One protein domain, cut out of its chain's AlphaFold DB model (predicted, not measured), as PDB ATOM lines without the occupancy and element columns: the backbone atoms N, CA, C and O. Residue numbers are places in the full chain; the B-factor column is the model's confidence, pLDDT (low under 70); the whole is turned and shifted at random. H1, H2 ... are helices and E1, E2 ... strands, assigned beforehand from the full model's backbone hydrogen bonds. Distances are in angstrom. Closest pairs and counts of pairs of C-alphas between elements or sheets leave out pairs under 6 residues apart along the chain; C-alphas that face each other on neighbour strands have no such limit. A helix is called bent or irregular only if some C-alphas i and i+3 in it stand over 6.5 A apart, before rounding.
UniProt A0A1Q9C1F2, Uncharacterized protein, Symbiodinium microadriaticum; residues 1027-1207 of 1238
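This is residues 1027 to 1207 of the 1238 residues of an uncharacterized protein of Symbiodinium microadriaticum (UniProt A0A1Q9C1F2). One long helix, H2, packs on a bent antiparallel ribbon, E1 and E2, mainly over E1; H4 and H5 pack on H2 at its residues 1064 to 1068 and 1065 to 1072, H3 packs on it at its residues 1079 to 1086, and a short parallel pair, E3 and E4, sits in the middle of the whole. Short E5 extends the ribbon's sheet beside residues 1043 to 1045 of E2, and H6 packs on E2 and E5 alone, on the face of that sheet opposite to H2. The printed part has 181 residues, in the order E1 H1 E2 H2 H3 E3 H4 H5 E4 H6 E5, and its class is mixed, helices and strands. One sheet runs E1 E2 E5, antiparallel; the other is E3 E4, parallel. The whole is compact, with a radius of gyration of the C-alphas of 16.1 A and spans of 43 by 43 by 29 A.

E1, residues 1027 to 1034, begins at C-alpha 1027 (1.156, -16.470, 37.683) and is 22.7 A long. H1 is 1037 to 1040. E2, 1043 to 1055, 30.2 A, bends by 81 degrees at residue 1046. H2, 1063 to 1088, is 37.2 A long and ends at C-alpha 1088 (18.558, -33.242, 18.811). H3, 1094 to 1104, is irregular, with C-alphas 1095 and 1098 8.7 A apart. E3 is 1107 to 1111, H4 1114 to 1121, H5 1131 to 1144, 19.9 A, and E4 1169 to 1173. H6 is 1191 to 1199, and E5, 1201 to 1203, ends at C-alpha 1203 (22.638, -13.554, 39.219).

H2, the hub, touches H3, about perpendicular at 75 degrees, closest at C-alphas 1083 and 1101, 5.0 A. It touches H4 at a steep tilt of 53 degrees (C-alphas 1064 and 1116, 5.5 A) and H5 at a shallow tilt of 34 degrees, only just short of steep (1065 and 1133, 6.0 A). H4 and H5 touch at C-alphas 1120 and 1141, 5.7 A. H2 is on the sheet E1 E2 E5, at a height of 8.3 A; H6 is on the opposite face, at 6.8 A, and H1 only grazes the sheet. N 1029 and O 1052 of E1 and E2 are 2.9 A apart, and N 1044 and O 1202 of E2 and E5 3.0 A. E3, H4, H5 and E4 form a strand-helix-strand unit, two parallel neighbour strands joined through helices, with a right-handed crossover; N 1109 and O 1170 are 2.8 A apart. In H2, H4, H5 and H6 every O i to N i+4 pair is within hydrogen-bond range; in H3 5 of 7 are, and H1 is too short for one.

The C-alphas farthest apart, of Lys 1095 and Pro 1207, are 44.9 A apart. The printed part has no cut. The links H5 to E4 and E4 to H6 are long, with 24 and 17 residues. The mean pLDDT of the printed part is 95.6, and no printed residue is under 70.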
ATOM      1  N   GLY A1027      -0.034 -15.622  37.649       95.81
ATOM      2  CA  GLY A1027       1.156 -16.470  37.683       95.81
ATOM      3  C   GLY A1027       1.993 -16.255  36.428       95.81
ATOM      4  O   GLY A1027       1.442 -16.103  35.334       95.81
ATOM      5  N   ALA A1028       3.316 -16.235  36.579       97.31
ATOM      6  CA  ALA A1028       4.246 -16.161  35.462       97.31
ATOM      7  C   ALA A1028       5.414 -17.122  35.647       97.31
ATOM      8  O   ALA A1028       5.863 -17.370  36.761       97.31
ATOM      9  N   ARG A1029       5.912 -17.636  34.526       97.31
ATOM     10  CA  ARG A1029       7.037 -18.564  34.459       97.31
ATOM     11  C   ARG A1029       7.918 -18.235  33.264       97.31
ATOM     12  O   ARG A1029       7.433 -17.725  32.251       97.31
ATOM     13  N   MET A1030       9.200 -18.549  33.389       97.88
ATOM     14  CA  MET A1030      10.203 -18.393  32.341       97.88
ATOM     15  C   MET A1030      11.108 -19.624  32.337       97.88
ATOM     16  O   MET A1030      11.461 -20.121  33.403       97.88
ATOM     17  N   VAL A1031      11.476 -20.097  31.149       98.00
ATOM     18  CA  VAL A1031      12.367 -21.244  30.942       98.00
ATOM     19  C   VAL A1031      13.586 -20.775  30.156       98.00
ATOM     20  O   VAL A1031      13.453 -20.148  29.097       98.00
ATOM     21  N   PHE A1032      14.769 -21.086  30.681       97.88
ATOM     22  CA  PHE A1032      16.062 -20.699  30.123       97.88
ATOM     23  C   PHE A1032      16.940 -21.933  29.894       97.88
ATOM     24  O   PHE A1032      16.898 -22.870  30.689       97.88
ATOM     25  N   LEU A1033      17.778 -21.903  28.858       97.75
ATOM     26  CA  LEU A1033      18.969 -22.756  28.785       97.75
ATOM     27  C   LEU A1033      20.112 -22.078  29.540       97.75
ATOM     28  O   LEU A1033      20.235 -20.855  29.488       97.75
ATOM     29  N   THR A1034      20.943 -22.854  30.229       97.19
ATOM     30  CA  THR A1034      22.063 -22.339  31.027       97.19
ATOM     31  C   THR A1034      23.313 -23.200  30.852       97.19
ATOM     32  O   THR A1034      23.224 -24.358  30.455       97.19
ATOM     33  N   ASP A1035      24.477 -22.623  31.146       94.75
ATOM     34  CA  ASP A1035      25.801 -23.260  31.102       94.75
ATOM     35  C   ASP A1035      26.071 -24.221  32.279       94.75
ATOM     36  O   ASP A1035      27.141 -24.817  32.371       94.75
ATOM     37  N   GLY A1036      25.103 -24.378  33.187       94.12
ATOM     38  CA  GLY A1036      25.207 -25.229  34.371       94.12
ATOM     39  C   GLY A1036      25.866 -24.547  35.571       94.12
ATOM     40  O   GLY A1036      25.802 -25.095  36.672       94.12
ATOM     41  N   ALA A1037      26.417 -23.335  35.423       96.44
ATOM     42  CA  ALA A1037      27.012 -22.600  36.542       96.44
ATOM     43  C   ALA A1037      25.974 -22.288  37.636       96.44
ATOM     44  O   ALA A1037      26.291 -22.339  38.821       96.44
ATOM     45  N   LEU A1038      24.707 -22.086  37.254       96.12
ATOM     46  CA  LEU A1038      23.586 -21.886  38.182       96.12
ATOM     47  C   LEU A1038      23.202 -23.133  38.999       96.12
ATOM     48  O   LEU A1038      22.402 -23.021  39.931       96.12
ATOM     49  N   TRP A1039      23.727 -24.318  38.670       95.75
ATOM     50  CA  TRP A1039      23.457 -25.538  39.442       95.75
ATOM     51  C   TRP A1039      24.114 -25.480  40.822       95.75
ATOM     52  O   TRP A1039      23.492 -25.827  41.821       95.75
ATOM     53  N   THR A1040      25.364 -25.013  40.873       93.81
ATOM     54  CA  THR A1040      26.175 -24.940  42.101       93.81
ATOM     55  C   THR A1040      26.453 -23.511  42.556       93.81
ATOM     56  O   THR A1040      26.658 -23.282  43.744       93.81
ATOM     57  N   GLY A1041      26.469 -22.555  41.629       93.69
ATOM     58  CA  GLY A1041      26.774 -21.155  41.887       93.69
ATOM     59  C   GLY A1041      25.545 -20.258  41.844       93.69
ATOM     60  O   GLY A1041      24.447 -20.663  41.461       93.69
ATOM     61  N   ASP A1042      25.749 -19.000  42.215       95.38
ATOM     62  CA  ASP A1042      24.692 -17.988  42.221       95.38
ATOM     63  C   ASP A1042      24.627 -17.182  40.922       95.38
ATOM     64  O   ASP A1042      23.694 -16.421  40.708       95.38
ATOM     65  N   LYS A1043      25.578 -17.383  40.006       97.06
ATOM     66  CA  LYS A1043      25.642 -16.652  38.744       97.06
ATOM     67  C   LYS A1043      25.962 -17.577  37.582       97.06
ATOM     68  O   LYS A1043      26.847 -18.419  37.693       97.06
ATOM     69  N   GLY A1044      25.278 -17.389  36.459       97.44
ATOM     70  CA  GLY A1044      25.551 -18.144  35.239       97.44
ATOM     71  C   GLY A1044      24.902 -17.549  34.003       97.44
ATOM     72  O   GLY A1044      24.055 -16.652  34.090       97.44
ATOM     73  N   SER A1045      25.323 -18.042  32.842       98.06
ATOM     74  CA  SER A1045      24.783 -17.592  31.563       98.06
ATOM     75  C   SER A1045      23.388 -18.176  31.354       98.06
ATOM     76  O   SER A1045      23.135 -19.336  31.692       98.06
ATOM     77  N   ILE A1046      22.475 -17.381  30.799       97.88
ATOM     78  CA  ILE A1046      21.103 -17.790  30.496       97.88
ATOM     79  C   ILE A1046      20.698 -17.396  29.076       97.88
ATOM     80  O   ILE A1046      21.027 -16.316  28.588       97.88
ATOM     81  N   HIS A1047      19.907 -18.254  28.440       97.62
ATOM     82  CA  HIS A1047      19.276 -17.996  27.150       97.62
ATOM     83  C   HIS A1047      17.768 -18.250  27.254       97.62
ATOM     84  O   HIS A1047      17.366 -19.398  27.457       97.62
ATOM     85  N   PRO A1048      16.917 -17.211  27.159       96.56
ATOM     86  CA  PRO A1048      15.468 -17.368  27.281       96.56
ATOM     87  C   PRO A1048      14.903 -18.155  26.098       96.56
ATOM     88  O   PRO A1048      15.119 -17.772  24.951       96.56
ATOM     89  N   ILE A1049      14.134 -19.211  26.376       97.31
ATOM     90  CA  ILE A1049      13.464 -20.017  25.340       97.31
ATOM     91  C   ILE A1049      11.950 -19.834  25.399       97.31
ATOM     92  O   ILE A1049      11.307 -19.633  24.370       97.31
ATOM     93  N   MET A1050      11.370 -19.881  26.601       97.19
ATOM     94  CA  MET A1050       9.918 -19.827  26.791       97.19
ATOM     95  C   MET A1050       9.552 -18.915  27.954       97.19
ATOM     96  O   MET A1050      10.278 -18.803  28.940       97.19
ATOM     97  N   TRP A1051       8.395 -18.266  27.857       97.31
ATOM     98  CA  TRP A1051       7.808 -17.514  28.957       97.31
ATOM     99  C   TRP A1051       6.288 -17.500  28.838       97.31
ATOM    100  O   TRP A1051       5.726 -17.515  27.740       97.31
ATOM    101  N   ALA A1052       5.611 -17.423  29.978       97.19
ATOM    102  CA  ALA A1052       4.168 -17.256  30.038       97.19
ATOM    103  C   ALA A1052       3.789 -16.396  31.248       97.19
ATOM    104  O   ALA A1052       4.360 -16.556  32.322       97.19
ATOM    105  N   SER A1053       2.805 -15.507  31.086       96.25
ATOM    106  CA  SER A1053       2.124 -14.809  32.185       96.25
ATOM    107  C   SER A1053       0.628 -14.914  31.955       96.25
ATOM    108  O   SER A1053       0.118 -14.461  30.930       96.25
ATOM    109  N   ASN A1054      -0.062 -15.571  32.882       95.06
ATOM    110  CA  ASN A1054      -1.472 -15.891  32.760       95.06
ATOM    111  C   ASN A1054      -2.196 -15.648  34.085       95.06
ATOM    112  O   ASN A1054      -1.640 -15.800  35.173       95.06
ATOM    113  N   LEU A1055      -3.491 -15.342  33.992       93.69
ATOM    114  CA  LEU A1055      -4.368 -15.429  35.154       93.69
ATOM    115  C   LEU A1055      -4.502 -16.900  35.549       93.69
ATOM    116  O   LEU A1055      -4.958 -17.726  34.751       93.69
ATOM    117  N   VAL A1056      -4.158 -17.221  36.792       92.06
ATOM    118  CA  VAL A1056      -4.475 -18.520  37.371       92.06
ATOM    119  C   VAL A1056      -5.996 -18.619  37.388       92.06
ATOM    120  O   VAL A1056      -6.692 -17.782  37.967       92.06
ATOM    121  N   ARG A1057      -6.543 -19.639  36.709       89.38
ATOM    122  CA  ARG A1057      -8.001 -19.799  36.525       89.38
ATOM    123  C   ARG A1057      -8.772 -19.819  37.847       89.38
ATOM    124  O   ARG A1057      -9.979 -19.582  37.863       89.38
ATOM    125  N   ARG A1058      -8.087 -20.128  38.947       86.00
ATOM    126  CA  ARG A1058      -8.626 -20.163  40.301       86.00
ATOM    127  C   ARG A1058      -7.994 -19.061  41.140       86.00
ATOM    128  O   ARG A1058      -6.818 -18.749  41.001       86.00
ATOM    129  N   VAL A1059      -8.795 -18.511  42.044       90.81
ATOM    130  CA  VAL A1059      -8.286 -17.635  43.099       90.81
ATOM    131  C   VAL A1059      -7.518 -18.516  44.079       90.81
ATOM    132  O   VAL A1059      -8.125 -19.348  44.756       90.81
ATOM    133  N   CYS A1060      -6.199 -18.361  44.130       94.25
ATOM    134  CA  CYS A1060      -5.365 -19.069  45.091       94.25
ATOM    135  C   CYS A1060      -5.541 -18.442  46.472       94.25
ATOM    136  O   CYS A1060      -5.522 -17.218  46.621       94.25
ATOM    137  N   ARG A1061      -5.721 -19.283  47.492       93.38
ATOM    138  CA  ARG A1061      -5.903 -18.829  48.882       93.38
ATOM    139  C   ARG A1061      -4.577 -18.517  49.573       93.38
ATOM    140  O   ARG A1061      -4.574 -17.873  50.618       93.38
ATOM    141  N   SER A1062      -3.464 -18.963  48.998       94.44
ATOM    142  CA  SER A1062      -2.116 -18.789  49.534       94.44
ATOM    143  C   SER A1062      -1.087 -18.608  48.415       94.44
ATOM    144  O   SER A1062      -1.304 -19.029  47.277       94.44
ATOM    145  N   THR A1063       0.053 -17.998  48.751       94.06
ATOM    146  CA  THR A1063       1.185 -17.836  47.826       94.06
ATOM    147  C   THR A1063       1.744 -19.185  47.386       94.06
ATOM    148  O   THR A1063       1.924 -19.383  46.194       94.06
ATOM    149  N   ILE A1064       1.906 -20.143  48.312       96.69
ATOM    150  CA  ILE A1064       2.370 -21.505  47.993       96.69
ATOM    151  C   ILE A1064       1.485 -22.185  46.944       96.69
ATOM    152  O   ILE A1064       1.996 -22.887  46.085       96.69
ATOM    153  N   GLN A1065       0.171 -21.934  46.960       96.44
ATOM    154  CA  GLN A1065      -0.740 -22.503  45.973       96.44
ATOM    155  C   GLN A1065      -0.581 -21.871  44.586       96.44
ATOM    156  O   GLN A1065      -0.594 -22.585  43.588       96.44
ATOM    157  N   ALA A1066      -0.447 -20.544  44.503       95.81
ATOM    158  CA  ALA A1066      -0.207 -19.867  43.227       95.81
ATOM    159  C   ALA A1066       1.146 -20.260  42.617       95.81
ATOM    160  O   ALA A1066       1.224 -20.516  41.416       95.81
ATOM    161  N   GLU A1067       2.169 -20.352  43.461       97.00
ATOM    162  CA  GLU A1067       3.523 -20.737  43.079       97.00
ATOM    163  C   GLU A1067       3.592 -22.206  42.665       97.00
ATOM    164  O   GLU A1067       4.127 -22.482  41.603       97.00
ATOM    165  N   ALA A1068       2.959 -23.135  43.394       97.75
ATOM    166  CA  ALA A1068       2.932 -24.552  43.016       97.75
ATOM    167  C   ALA A1068       2.285 -24.773  41.639       97.75
ATOM    168  O   ALA A1068       2.867 -25.442  40.794       97.75
ATOM    169  N   TYR A1069       1.128 -24.150  41.368       97.31
ATOM    170  CA  TYR A1069       0.476 -24.265  40.054       97.31
ATOM    171  C   TYR A1069       1.315 -23.666  38.921       97.31
ATOM    172  O   TYR A1069       1.311 -24.173  37.801       97.31
ATOM    173  N   THR A1070       1.989 -22.547  39.187       97.44
ATOM    174  CA  THR A1070       2.812 -21.875  38.176       97.44
ATOM    175  C   THR A1070       4.111 -22.641  37.932       97.44
ATOM    176  O   THR A1070       4.543 -22.738  36.783       97.44
ATOM    177  N   LEU A1071       4.684 -23.219  38.993       98.00
ATOM    178  CA  LEU A1071       5.873 -24.052  38.947       98.00
ATOM    179  C   LEU A1071       5.604 -25.358  38.200       98.00
ATOM    180  O   LEU A1071       6.357 -25.635  37.280       98.00
ATOM    181  N   GLN A1072       4.514 -26.083  38.493       97.94
ATOM    182  CA  GLN A1072       4.137 -27.316  37.776       97.94
ATOM    183  C   GLN A1072       4.089 -27.089  36.260       97.94
ATOM    184  O   GLN A1072       4.755 -27.781  35.500       97.94
ATOM    185  N   ALA A1073       3.407 -26.028  35.813       97.31
ATOM    186  CA  ALA A1073       3.366 -25.682  34.393       97.31
ATOM    187  C   ALA A1073       4.748 -25.309  33.811       97.31
ATOM    188  O   ALA A1073       4.961 -25.407  32.608       97.31
ATOM    189  N   GLY A1074       5.676 -24.821  34.642       97.75
ATOM    190  CA  GLY A1074       7.064 -24.561  34.249       97.75
ATOM    191  C   GLY A1074       7.929 -25.814  34.202       97.75
ATOM    192  O   GLY A1074       8.827 -25.880  33.366       97.75
ATOM    193  N   VAL A1075       7.653 -26.806  35.051       98.06
ATOM    194  CA  VAL A1075       8.322 -28.107  34.990       98.06
ATOM    195  C   VAL A1075       7.897 -28.860  33.735       98.06
ATOM    196  O   VAL A1075       8.768 -29.291  32.988       98.06
ATOM    197  N   GLU A1076       6.601 -28.886  33.418       97.75
ATOM    198  CA  GLU A1076       6.077 -29.489  32.183       97.75
ATOM    199  C   GLU A1076       6.697 -28.868  30.917       97.75
ATOM    200  O   GLU A1076       7.190 -29.584  30.045       97.75
ATOM    201  N   ASP A1077       6.736 -27.530  30.825       97.62
ATOM    202  CA  ASP A1077       7.400 -26.833  29.711       97.62
ATOM    203  C   ASP A1077       8.906 -27.168  29.651       97.62
ATOM    204  O   ASP A1077       9.484 -27.307  28.569       97.62
ATOM    205  N   GLY A1078       9.543 -27.305  30.819       97.31
ATOM    206  CA  GLY A1078      10.941 -27.697  30.956       97.31
ATOM    207  C   GLY A1078      11.213 -29.112  30.454       97.31
ATOM    208  O   GLY A1078      12.147 -29.292  29.678       97.31
ATOM    209  N   ASP A1079      10.383 -30.092  30.809       97.56
ATOM    210  CA  ASP A1079      10.519 -31.485  30.371       97.56
ATOM    211  C   ASP A1079      10.286 -31.643  28.861       97.56
ATOM    212  O   ASP A1079      11.017 -32.386  28.201       97.56
ATOM    213  N   VAL A1080       9.365 -30.875  28.269       96.69
ATOM    214  CA  VAL A1080       9.204 -30.826  26.804       96.69
ATOM    215  C   VAL A1080      10.467 -30.283  26.128       96.69
ATOM    216  O   VAL A1080      10.966 -30.879  25.166       96.69
ATOM    217  N   LEU A1081      11.022 -29.177  26.635       97.50
ATOM    218  CA  LEU A1081      12.271 -28.614  26.113       97.50
ATOM    219  C   LEU A1081      13.436 -29.602  26.279       97.50
ATOM    220  O   LEU A1081      14.235 -29.784  25.360       97.50
ATOM    221  N   ARG A1082      13.499 -30.280  27.424       97.12
ATOM    222  CA  ARG A1082      14.483 -31.313  27.741       97.12
ATOM    223  C   ARG A1082      14.447 -32.457  26.736       97.12
ATOM    224  O   ARG A1082      15.492 -32.863  26.225       97.12
ATOM    225  N   ALA A1083      13.252 -32.956  26.423       97.81
ATOM    226  CA  ALA A1083      13.045 -34.011  25.441       97.81
ATOM    227  C   ALA A1083      13.500 -33.574  24.043       97.81
ATOM    228  O   ALA A1083      14.231 -34.311  23.383       97.81
ATOM    229  N   ALA A1084      13.143 -32.353  23.629       97.56
ATOM    230  CA  ALA A1084      13.556 -31.795  22.345       97.56
ATOM    231  C   ALA A1084      15.084 -31.685  22.232       97.56
ATOM    232  O   ALA A1084      15.661 -32.143  21.246       97.56
ATOM    233  N   VAL A1085      15.755 -31.150  23.259       97.12
ATOM    234  CA  VAL A1085      17.225 -31.084  23.303       97.12
ATOM    235  C   VAL A1085      17.817 -32.491  23.226       97.12
ATOM    236  O   VAL A1085      18.669 -32.759  22.387       97.12
ATOM    237  N   THR A1086      17.320 -33.423  24.034       97.88
ATOM    238  CA  THR A1086      17.824 -34.802  24.071       97.88
ATOM    239  C   THR A1086      17.658 -35.527  22.723       97.88
ATOM    240  O   THR A1086      18.539 -36.296  22.330       97.88
ATOM    241  N   ASP A1087      16.577 -35.271  21.975       98.19
ATOM    242  CA  ASP A1087      16.372 -35.846  20.635       98.19
ATOM    243  C   ASP A1087      17.288 -35.223  19.576       98.19
ATOM    244  O   ASP A1087      17.798 -35.941  18.713       98.19
ATOM    245  N   ILE A1088      17.569 -33.916  19.672       97.69
ATOM    246  CA  ILE A1088      18.558 -33.242  18.811       97.69
ATOM    247  C   ILE A1088      19.929 -33.918  18.948       97.69
ATOM    248  O   ILE A1088      20.608 -34.140  17.947       97.69
ATOM    249  N   PHE A1089      20.301 -34.333  20.162       97.69
ATOM    250  CA  PHE A1089      21.531 -35.091  20.419       97.69
ATOM    251  C   PHE A1089      21.416 -36.599  20.128       97.69
ATOM    252  O   PHE A1089      22.363 -37.347  20.367       97.69
ATOM    253  N   GLY A1090      20.273 -37.079  19.628       97.19
ATOM    254  CA  GLY A1090      20.045 -38.495  19.326       97.19
ATOM    255  C   GLY A1090      20.054 -39.411  20.555       97.19
ATOM    256  O   GLY A1090      20.157 -40.626  20.398       97.19
ATOM    257  N   CYS A1091      19.946 -38.843  21.758       97.75
ATOM    258  CA  CYS A1091      20.011 -39.555  23.035       97.75
ATOM    259  C   CYS A1091      18.621 -39.899  23.602       97.75
ATOM    260  O   CYS A1091      18.530 -40.514  24.664       97.75
ATOM    261  N   LEU A1092      17.540 -39.493  22.921       97.94
ATOM    262  CA  LEU A1092      16.174 -39.683  23.407       97.94
ATOM    263  C   LEU A1092      15.665 -41.087  23.069       97.94
ATOM    264  O   LEU A1092      15.440 -41.412  21.900       97.94
ATOM    265  N   ASP A1093      15.408 -41.895  24.097       97.50
ATOM    266  CA  ASP A1093      14.644 -43.133  23.945       97.50
ATOM    267  C   ASP A1093      13.165 -42.821  24.113       97.50
ATOM    268  O   ASP A1093      12.708 -42.476  25.199       97.50
ATOM    269  N   MET A1094      12.381 -42.941  23.049       95.38
ATOM    270  CA  MET A1094      11.017 -42.424  23.094       95.38
ATOM    271  C   MET A1094      10.010 -43.269  23.850       95.38
ATOM    272  O   MET A1094       8.956 -42.751  24.200       95.38
ATOM    273  N   LYS A1095      10.320 -44.533  24.149       95.69
ATOM    274  CA  LYS A1095       9.514 -45.289  25.119       95.69
ATOM    275  C   LYS A1095       9.761 -44.863  26.561       95.69
ATOM    276  O   LYS A1095       8.956 -45.173  27.428       95.69
ATOM    277  N   ARG A1096      10.881 -44.191  26.818       96.00
ATOM    278  CA  ARG A1096      11.318 -43.742  28.142       96.00
ATOM    279  C   ARG A1096      11.788 -42.296  28.057       96.00
ATOM    280  O   ARG A1096      12.874 -41.962  28.539       96.00
ATOM    281  N   TRP A1097      11.021 -41.461  27.360       96.44
ATOM    282  CA  TRP A1097      11.478 -40.131  26.971       96.44
ATOM    283  C   TRP A1097      11.678 -39.247  28.204       96.44
ATOM    284  O   TRP A1097      12.663 -38.518  28.252       96.44
ATOM    285  N   GLU A1098      10.841 -39.380  29.239       95.88
ATOM    286  CA  GLU A1098      10.985 -38.648  30.502       95.88
ATOM    287  C   GLU A1098      12.291 -39.046  31.197       95.88
ATOM    288  O   GLU A1098      13.136 -38.207  31.484       95.88
ATOM    289  N   ALA A1099      12.510 -40.349  31.375       96.50
ATOM    290  CA  ALA A1099      13.687 -40.878  32.058       96.50
ATOM    291  C   ALA A1099      15.000 -40.576  31.316       96.50
ATOM    292  O   ALA A1099      16.016 -40.247  31.932       96.50
ATOM    293  N   THR A1100      15.003 -40.709  29.986       97.69
ATOM    294  CA  THR A1100      16.203 -40.468  29.172       97.69
ATOM    295  C   THR A1100      16.497 -38.990  28.990       97.69
ATOM    296  O   THR A1100      17.665 -38.610  29.061       97.69
ATOM    297  N   SER A1101      15.472 -38.149  28.842       97.81
ATOM    298  CA  SER A1101      15.670 -36.701  28.813       97.81
ATOM    299  C   SER A1101      16.136 -36.174  30.165       97.81
ATOM    300  O   SER A1101      17.129 -35.449  30.202       97.81
ATOM    301  N   ALA A1102      15.511 -36.594  31.273       96.88
ATOM    302  CA  ALA A1102      15.897 -36.211  32.633       96.88
ATOM    303  C   ALA A1102      17.342 -36.601  32.961       96.88
ATOM    304  O   ALA A1102      18.084 -35.831  33.568       96.88
ATOM    305  N   LYS A1103      17.773 -37.777  32.492       96.81
ATOM    306  CA  LYS A1103      19.163 -38.229  32.602       96.81
ATOM    307  C   LYS A1103      20.140 -37.378  31.781       96.81
ATOM    308  O   LYS A1103      21.283 -37.221  32.201       96.81
ATOM    309  N   PHE A1104      19.732 -36.896  30.606       97.44
ATOM    310  CA  PHE A1104      20.615 -36.198  29.666       97.44
ATOM    311  C   PHE A1104      20.768 -34.703  29.983       97.44
ATOM    312  O   PHE A1104      21.876 -34.176  29.923       97.44
ATOM    313  N   VAL A1105      19.682 -34.022  30.356       97.25
ATOM    314  CA  VAL A1105      19.688 -32.596  30.712       97.25
ATOM    315  C   VAL A1105      19.094 -32.424  32.105       97.25
ATOM    316  O   VAL A1105      17.976 -32.860  32.366       97.25
ATOM    317  N   LYS A1106      19.821 -31.747  32.994       96.94
ATOM    318  CA  LYS A1106      19.338 -31.422  34.340       96.94
ATOM    319  C   LYS A1106      18.500 -30.137  34.344       96.94
ATOM    320  O   LYS A1106      18.781 -29.234  33.557       96.94
ATOM    321  N   GLN A1107      17.518 -30.019  35.240       97.44
ATOM    322  CA  GLN A1107      16.682 -28.814  35.361       97.44
ATOM    323  C   GLN A1107      16.765 -28.188  36.759       97.44
ATOM    324  O   GLN A1107      16.743 -28.869  37.780       97.44
ATOM    325  N   ILE A1108      16.838 -26.857  36.807       97.88
ATOM    326  CA  ILE A1108      16.822 -26.079  38.051       97.88
ATOM    327  C   ILE A1108      15.476 -25.373  38.148       97.88
ATOM    328  O   ILE A1108      15.114 -24.578  37.279       97.88
ATOM    329  N   TRP A1109      14.732 -25.648  39.208       98.38
ATOM    330  CA  TRP A1109      13.454 -25.022  39.505       98.38
ATOM    331  C   TRP A1109      13.681 -23.849  40.442       98.38
ATOM    332  O   TRP A1109      14.187 -24.026  41.547       98.38
ATOM    333  N   MET A1110      13.305 -22.645  40.026       98.12
ATOM    334  CA  MET A1110      13.481 -21.443  40.839       98.12
ATOM    335  C   MET A1110      12.126 -20.899  41.279       98.12
ATOM    336  O   MET A1110      11.247 -20.669  40.450       98.12
ATOM    337  N   THR A1111      11.957 -20.683  42.582       98.12
ATOM    338  CA  THR A1111      10.744 -20.089  43.169       98.12
ATOM    339  C   THR A1111      11.120 -19.060  44.226       98.12
ATOM    340  O   THR A1111      12.084 -19.250  44.971       98.12
ATOM    341  N   ASP A1112      10.345 -17.982  44.342       96.94
ATOM    342  CA  ASP A1112      10.508 -17.015  45.431       96.94
ATOM    343  C   ASP A1112       9.754 -17.425  46.716       96.94
ATOM    344  O   ASP A1112       9.838 -16.766  47.762       96.94
ATOM    345  N   CYS A1113       9.067 -18.570  46.683       97.38
ATOM    346  CA  CYS A1113       8.272 -19.102  47.777       97.38
ATOM    347  C   CYS A1113       9.054 -20.119  48.614       97.38
ATOM    348  O   CYS A1113       9.014 -21.322  48.357       97.38
ATOM    349  N   LYS A1114       9.718 -19.657  49.684       96.81
ATOM    350  CA  LYS A1114      10.517 -20.545  50.552       96.81
ATOM    351  C   LYS A1114       9.699 -21.708  51.117       96.81
ATOM    352  O   LYS A1114      10.198 -22.819  51.211       96.81
ATOM    353  N   SER A1115       8.425 -21.479  51.442       96.81
ATOM    354  CA  SER A1115       7.545 -22.549  51.923       96.81
ATOM    355  C   SER A1115       7.277 -23.628  50.875       96.81
ATOM    356  O   SER A1115       7.082 -24.775  51.259       96.81
ATOM    357  N   LEU A1116       7.249 -23.284  49.579       97.88
ATOM    358  CA  LEU A1116       7.101 -24.267  48.506       97.88
ATOM    359  C   LEU A1116       8.361 -25.121  48.405       97.88
ATOM    360  O   LEU A1116       8.272 -26.336  48.518       97.88
ATOM    361  N   GLU A1117       9.530 -24.485  48.295       97.88
ATOM    362  CA  GLU A1117      10.816 -25.189  48.243       97.88
ATOM    363  C   GLU A1117      10.993 -26.125  49.444       97.88
ATOM    364  O   GLU A1117      11.253 -27.308  49.254       97.88
ATOM    365  N   THR A1118      10.744 -25.642  50.663       97.19
ATOM    366  CA  THR A1118      10.890 -26.454  51.879       97.19
ATOM    367  C   THR A1118       9.879 -27.603  51.918       97.19
ATOM    368  O   THR A1118      10.179 -28.673  52.430       97.19
ATOM    369  N   THR A1119       8.680 -27.425  51.356       96.81
ATOM    370  CA  THR A1119       7.679 -28.503  51.256       96.81
ATOM    371  C   THR A1119       8.111 -29.589  50.263       96.81
ATOM    372  O   THR A1119       7.884 -30.775  50.510       96.81
ATOM    373  N   LEU A1120       8.732 -29.192  49.150       96.88
ATOM    374  CA  LEU A1120       9.213 -30.110  48.116       96.88
ATOM    375  C   LEU A1120      10.477 -30.874  48.545       96.88
ATOM    376  O   LEU A1120      10.666 -32.015  48.130       96.88
ATOM    377  N   THR A1121      11.330 -30.272  49.380       95.88
ATOM    378  CA  THR A1121      12.584 -30.889  49.844       95.88
ATOM    379  C   THR A1121      12.453 -31.654  51.158       95.88
ATOM    380  O   THR A1121      13.254 -32.551  51.403       95.88
ATOM    381  N   ASN A1122      11.464 -31.342  52.001       95.12
ATOM    382  CA  ASN A1122      11.301 -32.016  53.288       95.12
ATOM    383  C   ASN A1122      10.958 -33.506  53.093       95.12
ATOM    384  O   ASN A1122       9.946 -33.788  52.450       95.12
ATOM    385  N   PRO A1123      11.711 -34.443  53.699       92.25
ATOM    386  CA  PRO A1123      11.374 -35.865  53.773       92.25
ATOM    387  C   PRO A1123       9.887 -36.130  54.023       92.25
ATOM    388  O   PRO A1123       9.208 -36.789  53.241       92.25
ATOM    389  N   LYS A1124       9.322 -35.476  55.043       90.94
ATOM    390  CA  LYS A1124       7.923 -35.651  55.431       90.94
ATOM    391  C   LYS A1124       7.028 -34.685  54.662       90.94
ATOM    392  O   LYS A1124       7.106 -33.466  54.839       90.94
ATOM    393  N   CYS A1125       6.141 -35.229  53.830       85.38
ATOM    394  CA  CYS A1125       5.122 -34.439  53.146       85.38
ATOM    395  C   CYS A1125       4.102 -33.912  54.169       85.38
ATOM    396  O   CYS A1125       3.304 -34.663  54.737       85.38
ATOM    397  N   ASN A1126       4.141 -32.606  54.434       88.81
ATOM    398  CA  ASN A1126       3.182 -31.972  55.331       88.81
ATOM    399  C   ASN A1126       1.777 -32.037  54.722       88.81
ATOM    400  O   ASN A1126       1.568 -31.685  53.563       88.81
ATOM    401  N   LYS A1127       0.778 -32.424  55.523       92.06
ATOM    402  CA  LYS A1127      -0.623 -32.395  55.083       92.06
ATOM    403  C   LYS A1127      -1.040 -30.947  54.811       92.06
ATOM    404  O   LYS A1127      -1.156 -30.147  55.740       92.06
ATOM    405  N   HIS A1128      -1.309 -30.607  53.551       94.00
ATOM    406  CA  HIS A1128      -1.927 -29.329  53.204       94.00
ATOM    407  C   HIS A1128      -3.449 -29.420  53.358       94.00
ATOM    408  O   HIS A1128      -4.072 -30.419  53.002       94.00
ATOM    409  N   SER A1129      -4.066 -28.359  53.887       93.81
ATOM    410  CA  SER A1129      -5.524 -28.295  54.070       93.81
ATOM    411  C   SER A1129      -6.291 -28.259  52.743       93.81
ATOM    412  O   SER A1129      -7.440 -28.694  52.674       93.81
ATOM    413  N   ASP A1130      -5.657 -27.760  51.680       94.88
ATOM    414  CA  ASP A1130      -6.187 -27.800  50.322       94.88
ATOM    415  C   ASP A1130      -5.762 -29.106  49.637       94.88
ATOM    416  O   ASP A1130      -4.598 -29.283  49.279       94.88
ATOM    417  N   LYS A1131      -6.728 -30.011  49.427       95.44
ATOM    418  CA  LYS A1131      -6.501 -31.316  48.787       95.44
ATOM    419  C   LYS A1131      -5.868 -31.200  47.402       95.44
ATOM    420  O   LYS A1131      -5.102 -32.074  47.022       95.44
ATOM    421  N   ARG A1132      -6.184 -30.148  46.641       93.81
ATOM    422  CA  ARG A1132      -5.622 -29.967  45.303       93.81
ATOM    423  C   ARG A1132      -4.168 -29.534  45.383       93.81
ATOM    424  O   ARG A1132      -3.362 -30.070  44.642       93.81
ATOM    425  N   LEU A1133      -3.834 -28.623  46.300       96.00
ATOM    426  CA  LEU A1133      -2.435 -28.268  46.542       96.00
ATOM    427  C   LEU A1133      -1.611 -29.510  46.897       96.00
ATOM    428  O   LEU A1133      -0.525 -29.673  46.361       96.00
ATOM    429  N   SER A1134      -2.143 -30.410  47.730       96.12
ATOM    430  CA  SER A1134      -1.463 -31.671  48.052       96.12
ATOM    431  C   SER A1134      -1.168 -32.534  46.819       96.12
ATOM    432  O   SER A1134      -0.119 -33.163  46.781       96.12
ATOM    433  N   ILE A1135      -2.055 -32.549  45.816       96.19
ATOM    434  CA  ILE A1135      -1.847 -33.299  44.564       96.19
ATOM    435  C   ILE A1135      -0.706 -32.684  43.751       96.19
ATOM    436  O   ILE A1135       0.190 -33.403  43.329       96.19
ATOM    437  N   GLU A1136      -0.695 -31.360  43.576       96.94
ATOM    438  CA  GLU A1136       0.384 -30.689  42.831       96.94
ATOM    439  C   GLU A1136       1.734 -30.859  43.541       96.94
ATOM    440  O   GLU A1136       2.744 -31.116  42.904       96.94
ATOM    441  N   ILE A1137       1.759 -30.761  44.875       97.31
ATOM    442  CA  ILE A1137       2.973 -30.992  45.669       97.31
ATOM    443  C   ILE A1137       3.458 -32.437  45.525       97.31
ATOM    444  O   ILE A1137       4.662 -32.655  45.434       97.31
ATOM    445  N   ALA A1138       2.553 -33.418  45.494       96.00
ATOM    446  CA  ALA A1138       2.922 -34.813  45.267       96.00
ATOM    447  C   ALA A1138       3.525 -35.016  43.865       96.00
ATOM    448  O   ALA A1138       4.583 -35.631  43.762       96.00
ATOM    449  N   SER A1139       2.914 -34.434  42.824       96.62
ATOM    450  CA  SER A1139       3.422 -34.480  41.442       96.62
ATOM    451  C   SER A1139       4.812 -33.849  41.329       96.62
ATOM    452  O   SER A1139       5.760 -34.496  40.893       96.62
ATOM    453  N   LEU A1140       4.972 -32.624  41.843       97.75
ATOM    454  CA  LEU A1140       6.260 -31.930  41.869       97.75
ATOM    455  C   LEU A1140       7.325 -32.720  42.635       97.75
ATOM    456  O   LEU A1140       8.494 -32.683  42.270       97.75
ATOM    457  N   ARG A1141       6.964 -33.435  43.706       96.88
ATOM    458  CA  ARG A1141       7.926 -34.275  44.439       96.88
ATOM    459  C   ARG A1141       8.339 -35.506  43.644       96.88
ATOM    460  O   ARG A1141       9.522 -35.816  43.647       96.88
ATOM    461  N   GLN A1142       7.410 -36.173  42.961       96.19
ATOM    462  CA  GLN A1142       7.723 -37.311  42.087       96.19
ATOM    463  C   GLN A1142       8.710 -36.908  40.984       96.19
ATOM    464  O   GLN A1142       9.674 -37.619  40.716       96.19
ATOM    465  N   GLU A1143       8.511 -35.736  40.386       96.81
ATOM    466  CA  GLU A1143       9.420 -35.193  39.376       96.81
ATOM    467  C   GLU A1143      10.761 -34.748  39.988       96.81
ATOM    468  O   GLU A1143      11.813 -35.038  39.429       96.81
ATOM    469  N   LEU A1144      10.754 -34.095  41.156       97.12
ATOM    470  CA  LEU A1144      11.967 -33.578  41.801       97.12
ATOM    471  C   LEU A1144      12.872 -34.685  42.347       97.12
ATOM    472  O   LEU A1144      14.087 -34.519  42.380       97.12
ATOM    473  N   TRP A1145      12.290 -35.776  42.847       96.94
ATOM    474  CA  TRP A1145      13.013 -36.846  43.542       96.94
ATOM    475  C   TRP A1145      13.448 -37.975  42.602       96.94
ATOM    476  O   TRP A1145      13.963 -38.988  43.066       96.94
ATOM    477  N   ARG A1146      13.263 -37.827  41.286       95.44
ATOM    478  CA  ARG A1146      13.694 -38.838  40.315       95.44
ATOM    479  C   ARG A1146      15.223 -38.909  40.228       95.44
ATOM    480  O   ARG A1146      15.902 -37.880  40.119       95.44
ATOM    481  N   LYS A1147      15.776 -40.125  40.238       96.00
ATOM    482  CA  LYS A1147      17.200 -40.353  39.950       96.00
ATOM    483  C   LYS A1147      17.431 -40.415  38.442       96.00
ATOM    484  O   LYS A1147      16.525 -40.659  37.641       96.00
ATOM    485  N   ALA A1148      18.678 -40.221  38.026       94.38
ATOM    486  CA  ALA A1148      19.058 -40.300  36.620       94.38
ATOM    487  C   ALA A1148      18.682 -41.657  35.980       94.38
ATOM    488  O   ALA A1148      19.301 -42.686  36.245       94.38
ATOM    489  N   GLY A1149      17.707 -41.644  35.064       92.81
ATOM    490  CA  GLY A1149      17.215 -42.832  34.352       92.81
ATOM    491  C   GLY A1149      15.897 -43.407  34.886       92.81
ATOM    492  O   GLY A1149      15.368 -44.352  34.288       92.81
ATOM    493  N   GLU A1150      15.340 -42.827  35.946       94.38
ATOM    494  CA  GLU A1150      13.994 -43.120  36.444       94.38
ATOM    495  C   GLU A1150      12.964 -42.193  35.787       94.38
ATOM    496  O   GLU A1150      13.268 -41.056  35.425       94.38
ATOM    497  N   LYS A1151      11.736 -42.690  35.583       91.56
ATOM    498  CA  LYS A1151      10.642 -41.890  35.003       91.56
ATOM    499  C   LYS A1151      10.118 -40.867  36.016       91.56
ATOM    500  O   LYS A1151       9.897 -39.711  35.673       91.56
ATOM    501  N   ALA A1152       9.934 -41.326  37.244       92.25
ATOM    502  CA  ALA A1152       9.503 -40.563  38.399       92.25
ATOM    503  C   ALA A1152      10.228 -41.141  39.616       92.25
ATOM    504  O   ALA A1152      10.487 -42.346  39.649       92.25
ATOM    505  N   GLY A1153      10.563 -40.290  40.581       89.31
ATOM    506  CA  GLY A1153      10.925 -40.740  41.917       89.31
ATOM    507  C   GLY A1153       9.674 -41.184  42.661       89.31
ATOM    508  O   GLY A1153       8.555 -40.830  42.269       89.31
ATOM    509  N   ASP A1154       9.860 -41.925  43.749       86.25
ATOM    510  CA  ASP A1154       8.756 -42.359  44.594       86.25
ATOM    511  C   ASP A1154       8.846 -41.758  46.009       86.25
ATOM    512  O   ASP A1154       9.399 -42.368  46.925       86.25
ATOM    513  N   PRO A1155       8.266 -40.562  46.232       80.75
ATOM    514  CA  PRO A1155       8.318 -39.893  47.527       80.75
ATOM    515  C   PRO A1155       7.514 -40.598  48.625       80.75
ATOM    516  O   PRO A1155       7.514 -40.109  49.754       80.75
ATOM    517  N   PHE A1156       6.738 -41.639  48.293       83.31
ATOM    518  CA  PHE A1156       5.967 -42.399  49.277       83.31
ATOM    519  C   PHE A1156       6.748 -43.580  49.846       83.31
ATOM    520  O   PHE A1156       6.478 -43.960  50.983       83.31
ATOM    521  N   TYR A1157       7.676 -44.144  49.072       82.50
ATOM    522  CA  TYR A1157       8.496 -45.280  49.496       82.50
ATOM    523  C   TYR A1157       9.907 -44.854  49.910       82.50
ATOM    524  O   TYR A1157      10.501 -45.506  50.762       82.50
ATOM    525  N   ASP A1158      10.422 -43.748  49.366       85.44
ATOM    526  CA  ASP A1158      11.699 -43.191  49.799       85.44
ATOM    527  C   ASP A1158      11.496 -42.277  51.016       85.44
ATOM    528  O   ASP A1158      10.896 -41.204  50.926       85.44
ATOM    529  N   ASP A1159      12.057 -42.664  52.164       85.62
ATOM    530  CA  ASP A1159      12.037 -41.832  53.374       85.62
ATOM    531  C   ASP A1159      12.841 -40.534  53.209       85.62
ATOM    532  O   ASP A1159      12.615 -39.561  53.929       85.62
ATOM    533  N   TYR A1160      13.780 -40.497  52.260       92.00
ATOM    534  CA  TYR A1160      14.692 -39.380  52.055       92.00
ATOM    535  C   TYR A1160      14.845 -39.049  50.574       92.00
ATOM    536  O   TYR A1160      14.970 -39.927  49.722       92.00
ATOM    537  N   LYS A1161      14.910 -37.747  50.284       93.12
ATOM    538  CA  LYS A1161      15.297 -37.233  48.969       93.12
ATOM    539  C   LYS A1161      16.664 -37.830  48.583       93.12
ATOM    540  O   LYS A1161      17.570 -37.784  49.421       93.12
ATOM    541  N   PRO A1162      16.847 -38.333  47.347       94.31
ATOM    542  CA  PRO A1162      18.151 -38.799  46.885       94.31
ATOM    543  C   PRO A1162      19.235 -37.726  47.029       94.31
ATOM    544  O   PRO A1162      18.943 -36.526  47.022       94.31
ATOM    545  N   ALA A1163      20.492 -38.160  47.129       93.44
ATOM    546  CA  ALA A1163      21.630 -37.252  47.189       93.44
ATOM    547  C   ALA A1163      21.668 -36.333  45.951       93.44
ATOM    548  O   ALA A1163      21.313 -36.744  44.844       93.44
ATOM    549  N   ASP A1164      22.082 -35.075  46.134       91.62
ATOM    550  CA  ASP A1164      21.963 -34.036  45.100       91.62
ATOM    551  C   ASP A1164      22.746 -34.346  43.804       91.62
ATOM    552  O   ASP A1164      22.420 -33.822  42.735       91.62
ATOM    553  N   ASP A1165      23.757 -35.215  43.863       92.56
ATOM    554  CA  ASP A1165      24.509 -35.699  42.703       92.56
ATOM    555  C   ASP A1165      23.707 -36.690  41.840       92.56
ATOM    556  O   ASP A1165      23.856 -36.695  40.611       92.56
ATOM    557  N   GLN A1166      22.811 -37.463  42.461       94.38
ATOM    558  CA  GLN A1166      21.936 -38.444  41.811       94.38
ATOM    559  C   GLN A1166      20.680 -37.823  41.190       94.38
ATOM    560  O   GLN A1166      20.072 -38.424  40.297       94.38
ATOM    561  N   LEU A1167      20.298 -36.628  41.641       96.00
ATOM    562  CA  LEU A1167      19.113 -35.933  41.160       96.00
ATOM    563  C   LEU A1167      19.299 -35.402  39.735       96.00
ATOM    564  O   LEU A1167      20.339 -34.832  39.365       96.00
ATOM    565  N   THR A1168      18.238 -35.547  38.944       97.19
ATOM    566  CA  THR A1168      18.112 -34.876  37.646       97.19
ATOM    567  C   THR A1168      17.678 -33.428  37.808       97.19
ATOM    568  O   THR A1168      18.026 -32.598  36.971       97.19
ATOM    569  N   ASP A1169      16.956 -33.119  38.888       97.50
ATOM    570  CA  ASP A1169      16.358 -31.811  39.126       97.50
ATOM    571  C   ASP A1169      16.612 -31.313  40.545       97.50
ATOM    572  O   ASP A1169      16.659 -32.081  41.504       97.50
ATOM    573  N   ILE A1170      16.757 -29.999  40.687       97.31
ATOM    574  CA  ILE A1170      16.840 -29.344  41.995       97.31
ATOM    575  C   ILE A1170      15.858 -28.190  42.061       97.31
ATOM    576  O   ILE A1170      15.633 -27.490  41.077       97.31
ATOM    577  N   VAL A1171      15.325 -27.942  43.252       97.94
ATOM    578  CA  VAL A1171      14.553 -26.739  43.548       97.94
ATOM    579  C   VAL A1171      15.404 -25.789  44.378       97.94
ATOM    580  O   VAL A1171      15.966 -26.166  45.403       97.94
ATOM    581  N   ARG A1172      15.513 -24.542  43.922       97.44
ATOM    582  CA  ARG A1172      16.212 -23.458  44.605       97.44
ATOM    583  C   ARG A1172      15.213 -22.363  44.944       97.44
ATOM    584  O   ARG A1172      14.515 -21.827  44.082       97.44
ATOM    585  N   TRP A1173      15.167 -22.014  46.222       97.62
ATOM    586  CA  TRP A1173      14.509 -20.789  46.640       97.62
ATOM    587  C   TRP A1173      15.406 -19.596  46.312       97.62
ATOM    588  O   TRP A1173      16.579 -19.597  46.684       97.62
ATOM    589  N   ILE A1174      14.844 -18.580  45.662       97.25
ATOM    590  CA  ILE A1174      15.526 -17.315  45.382       97.25
ATOM    591  C   ILE A1174      14.785 -16.147  46.026       97.25
ATOM    592  O   ILE A1174      13.606 -16.228  46.370       97.25
ATOM    593  N   ASP A1175      15.479 -15.035  46.230       96.00
ATOM    594  CA  ASP A1175      14.848 -13.855  46.803       96.00
ATOM    595  C   ASP A1175      13.842 -13.226  45.820       96.00
ATOM    596  O   ASP A1175      14.138 -13.073  44.639       96.00
ATOM    597  N   THR A1176      12.677 -12.784  46.304       94.75
ATOM    598  CA  THR A1176      11.709 -12.009  45.504       94.75
ATOM    599  C   THR A1176      12.355 -10.830  44.760       94.75
ATOM    600  O   THR A1176      11.955 -10.523  43.643       94.75
ATOM    601  N   ASP A1177      13.374 -10.182  45.334       94.44
ATOM    602  CA  ASP A1177      14.049  -9.048  44.688       94.44
ATOM    603  C   ASP A1177      14.917  -9.463  43.475       94.44
ATOM    604  O   ASP A1177      15.236  -8.612  42.644       94.44
ATOM    605  N   VAL A1178      15.274 -10.750  43.346       96.38
ATOM    606  CA  VAL A1178      15.999 -11.312  42.185       96.38
ATOM    607  C   VAL A1178      15.119 -12.189  41.288       96.38
ATOM    608  O   VAL A1178      15.576 -12.656  40.248       96.38
ATOM    609  N   MET A1179      13.846 -12.398  41.639       97.12
ATOM    610  CA  MET A1179      12.912 -13.186  40.834       97.12
ATOM    611  C   MET A1179      12.548 -12.432  39.547       97.12
ATOM    612  O   MET A1179      11.738 -11.507  39.533       97.12
ATOM    613  N   ILE A1180      13.143 -12.827  38.424       97.44
ATOM    614  CA  ILE A1180      12.973 -12.120  37.143       97.44
ATOM    615  C   ILE A1180      11.597 -12.326  36.493       97.44
ATOM    616  O   ILE A1180      11.220 -11.540  35.626       97.44
ATOM    617  N   ALA A1181      10.814 -13.317  36.935       97.25
ATOM    618  CA  ALA A1181       9.428 -13.505  36.494       97.25
ATOM    619  C   ALA A1181       8.430 -12.577  37.219       97.25
ATOM    620  O   ALA A1181       7.301 -12.385  36.770       97.25
ATOM    621  N   ASP A1182       8.839 -11.960  38.326       96.25
ATOM    622  CA  ASP A1182       7.969 -11.187  39.215       96.25
ATOM    623  C   ASP A1182       7.404  -9.892  38.574       96.25
ATOM    624  O   ASP A1182       6.209  -9.614  38.720       96.25
ATOM    625  N   PRO A1183       8.164  -9.150  37.734       96.69
ATOM    626  CA  PRO A1183       7.626  -8.045  36.930       96.69
ATOM    627  C   PRO A1183       6.517  -8.440  35.942       96.69
ATOM    628  O   PRO A1183       5.851  -7.562  35.390       96.69
ATOM    629  N   MET A1184       6.318  -9.741  35.687       95.62
ATOM    630  CA  MET A1184       5.255 -10.247  34.816       95.62
ATOM    631  C   MET A1184       3.945 -10.546  35.561       95.62
ATOM    632  O   MET A1184       2.936 -10.782  34.895       95.62
ATOM    633  N   THR A1185       3.942 -10.538  36.900       94.00
ATOM    634  CA  THR A1185       2.754 -10.773  37.755       94.00
ATOM    635  C   THR A1185       2.433  -9.598  38.676       94.00
ATOM    636  O   THR A1185       1.304  -9.450  39.145       94.00
ATOM    637  N   LYS A1186       3.423  -8.753  38.976       91.81
ATOM    638  CA  LYS A1186       3.304  -7.626  39.901       91.81
ATOM    639  C   LYS A1186       3.711  -6.334  39.208       91.81
ATOM    640  O   LYS A1186       4.592  -6.296  38.353       91.81
ATOM    641  N   VAL A1187       3.097  -5.229  39.626       91.12
ATOM    642  CA  VAL A1187       3.537  -3.890  39.216       91.12
ATOM    643  C   VAL A1187       4.811  -3.553  39.993       91.12
ATOM    644  O   VAL A1187       4.754  -3.040  41.109       91.12
ATOM    645  N   MET A1188       5.961  -3.889  39.414       93.69
ATOM    646  CA  MET A1188       7.283  -3.613  39.974       93.69
ATOM    647  C   MET A1188       8.290  -3.257  38.879       93.69
ATOM    648  O   MET A1188       7.996  -3.331  37.686       93.69
ATOM    649  N   GLU A1189       9.472  -2.806  39.290       94.31
ATOM    650  CA  GLU A1189      10.518  -2.374  38.371       94.31
ATOM    651  C   GLU A1189      11.160  -3.587  37.665       94.31
ATOM    652  O   GLU A1189      11.685  -4.470  38.342       94.31
ATOM    653  N   PRO A1190      11.164  -3.655  36.317       96.94
ATOM    654  CA  PRO A1190      11.670  -4.814  35.581       96.94
ATOM    655  C   PRO A1190      13.197  -4.798  35.395       96.94
ATOM    656  O   PRO A1190      13.708  -5.490  34.519       96.94
ATOM    657  N   THR A1191      13.939  -3.999  36.167       96.31
ATOM    658  CA  THR A1191      15.370  -3.742  35.933       96.31
ATOM    659  C   THR A1191      16.201  -5.024  35.949       96.31
ATOM    660  O   THR A1191      16.998  -5.214  35.037       96.31
ATOM    661  N   LYS A1192      15.948  -5.950  36.883       95.88
ATOM    662  CA  LYS A1192      16.654  -7.243  36.943       95.88
ATOM    663  C   LYS A1192      16.347  -8.161  35.766       95.88
ATOM    664  O   LYS A1192      17.264  -8.735  35.193       95.88
ATOM    665  N   LEU A1193      15.083  -8.231  35.349       97.50
ATOM    666  CA  LEU A1193      14.698  -8.964  34.142       97.50
ATOM    667  C   LEU A1193      15.387  -8.375  32.900       97.50
ATOM    668  O   LEU A1193      15.968  -9.103  32.105       97.50
ATOM    669  N   VAL A1194      15.361  -7.049  32.738       97.62
ATOM    670  CA  VAL A1194      15.978  -6.364  31.590       97.62
ATOM    671  C   VAL A1194      17.501  -6.517  31.591       97.62
ATOM    672  O   VAL A1194      18.090  -6.702  30.531       97.62
ATOM    673  N   GLU A1195      18.145  -6.439  32.754       97.44
ATOM    674  CA  GLU A1195      19.585  -6.656  32.920       97.44
ATOM    675  C   GLU A1195      19.974  -8.093  32.555       97.44
ATOM    676  O   GLU A1195      20.905  -8.289  31.770       97.44
ATOM    677  N   ALA A1196      19.216  -9.083  33.035       97.81
ATOM    678  CA  ALA A1196      19.454 -10.491  32.741       97.81
ATOM    679  C   ALA A1196      19.310 -10.800  31.240       97.81
ATOM    680  O   ALA A1196      20.170 -11.452  30.656       97.81
ATOM    681  N   LEU A1197      18.284 -10.243  30.584       97.44
ATOM    682  CA  LEU A1197      18.071 -10.399  29.139       97.44
ATOM    683  C   LEU A1197      19.119  -9.668  28.284       97.44
ATOM    684  O   LEU A1197      19.448 -10.128  27.198       97.44
ATOM    685  N   LYS A1198      19.638  -8.519  28.738       97.75
ATOM    686  CA  LYS A1198      20.671  -7.767  28.001       97.75
ATOM    687  C   LYS A1198      22.057  -8.382  28.132       97.75
ATOM    688  O   LYS A1198      22.837  -8.323  27.189       97.75
ATOM    689  N   SER A1199      22.377  -8.897  29.314       97.62
ATOM    690  CA  SER A1199      23.688  -9.474  29.614       97.62
ATOM    691  C   SER A1199      23.770 -10.971  29.324       97.62
ATOM    692  O   SER A1199      24.864 -11.525  29.379       97.62
ATOM    693  N   ASN A1200      22.633 -11.632  29.058       97.81
ATOM    694  CA  ASN A1200      22.506 -13.094  29.040       97.81
ATOM    695  C   ASN A1200      23.112 -13.752  30.289       97.81
ATOM    696  O   ASN A1200      23.606 -14.871  30.233       97.81
ATOM    697  N   THR A1201      23.121 -13.041  31.415       97.94
ATOM    698  CA  THR A1201      23.689 -13.508  32.675       97.94
ATOM    699  C   THR A1201      22.642 -13.323  33.752       97.94
ATOM    700  O   THR A1201      22.076 -12.238  33.889       97.94
ATOM    701  N   PHE A1202      22.385 -14.367  34.527       98.00
ATOM    702  CA  PHE A1202      21.493 -14.292  35.669       98.00
ATOM    703  C   PHE A1202      22.285 -14.472  36.953       98.00
ATOM    704  O   PHE A1202      23.119 -15.367  37.051       98.00
ATOM    705  N   ASP A1203      22.028 -13.581  37.902       97.38
ATOM    706  CA  ASP A1203      22.638 -13.554  39.219       97.38
ATOM    707  C   ASP A1203      21.516 -13.664  40.256       97.38
ATOM    708  O   ASP A1203      20.666 -12.773  40.362       97.38
ATOM    709  N   VAL A1204      21.469 -14.803  40.947       96.94
ATOM    710  CA  VAL A1204      20.499 -15.110  42.001       96.94
ATOM    711  C   VAL A1204      20.991 -14.679  43.381       96.94
ATOM    712  O   VAL A1204      20.253 -14.843  44.357       96.94
ATOM    713  N   GLU A1205      22.201 -14.116  43.492       96.12
ATOM    714  CA  GLU A1205      22.713 -13.619  44.762       96.12
ATOM    715  C   GLU A1205      21.811 -12.493  45.278       96.12
ATOM    716  O   GLU A1205      21.493 -11.519  44.588       96.12
ATOM    717  N   GLN A1206      21.369 -12.626  46.529       93.56
ATOM    718  CA  GLN A1206      20.514 -11.627  47.147       93.56
ATOM    719  C   GLN A1206      21.300 -10.316  47.318       93.56
ATOM    720  O   GLN A1206      22.293 -10.297  48.050       93.56
ATOM    721  N   PRO A1207      20.833  -9.181  46.762       93.12
ATOM    722  CA  PRO A1207      21.503  -7.907  46.966       93.12
ATOM    723  C   PRO A1207      21.620  -7.590  48.462       93.12
ATOM    724  O   PRO A1207      20.639  -7.700  49.206       93.12
TER     725      PRO A1207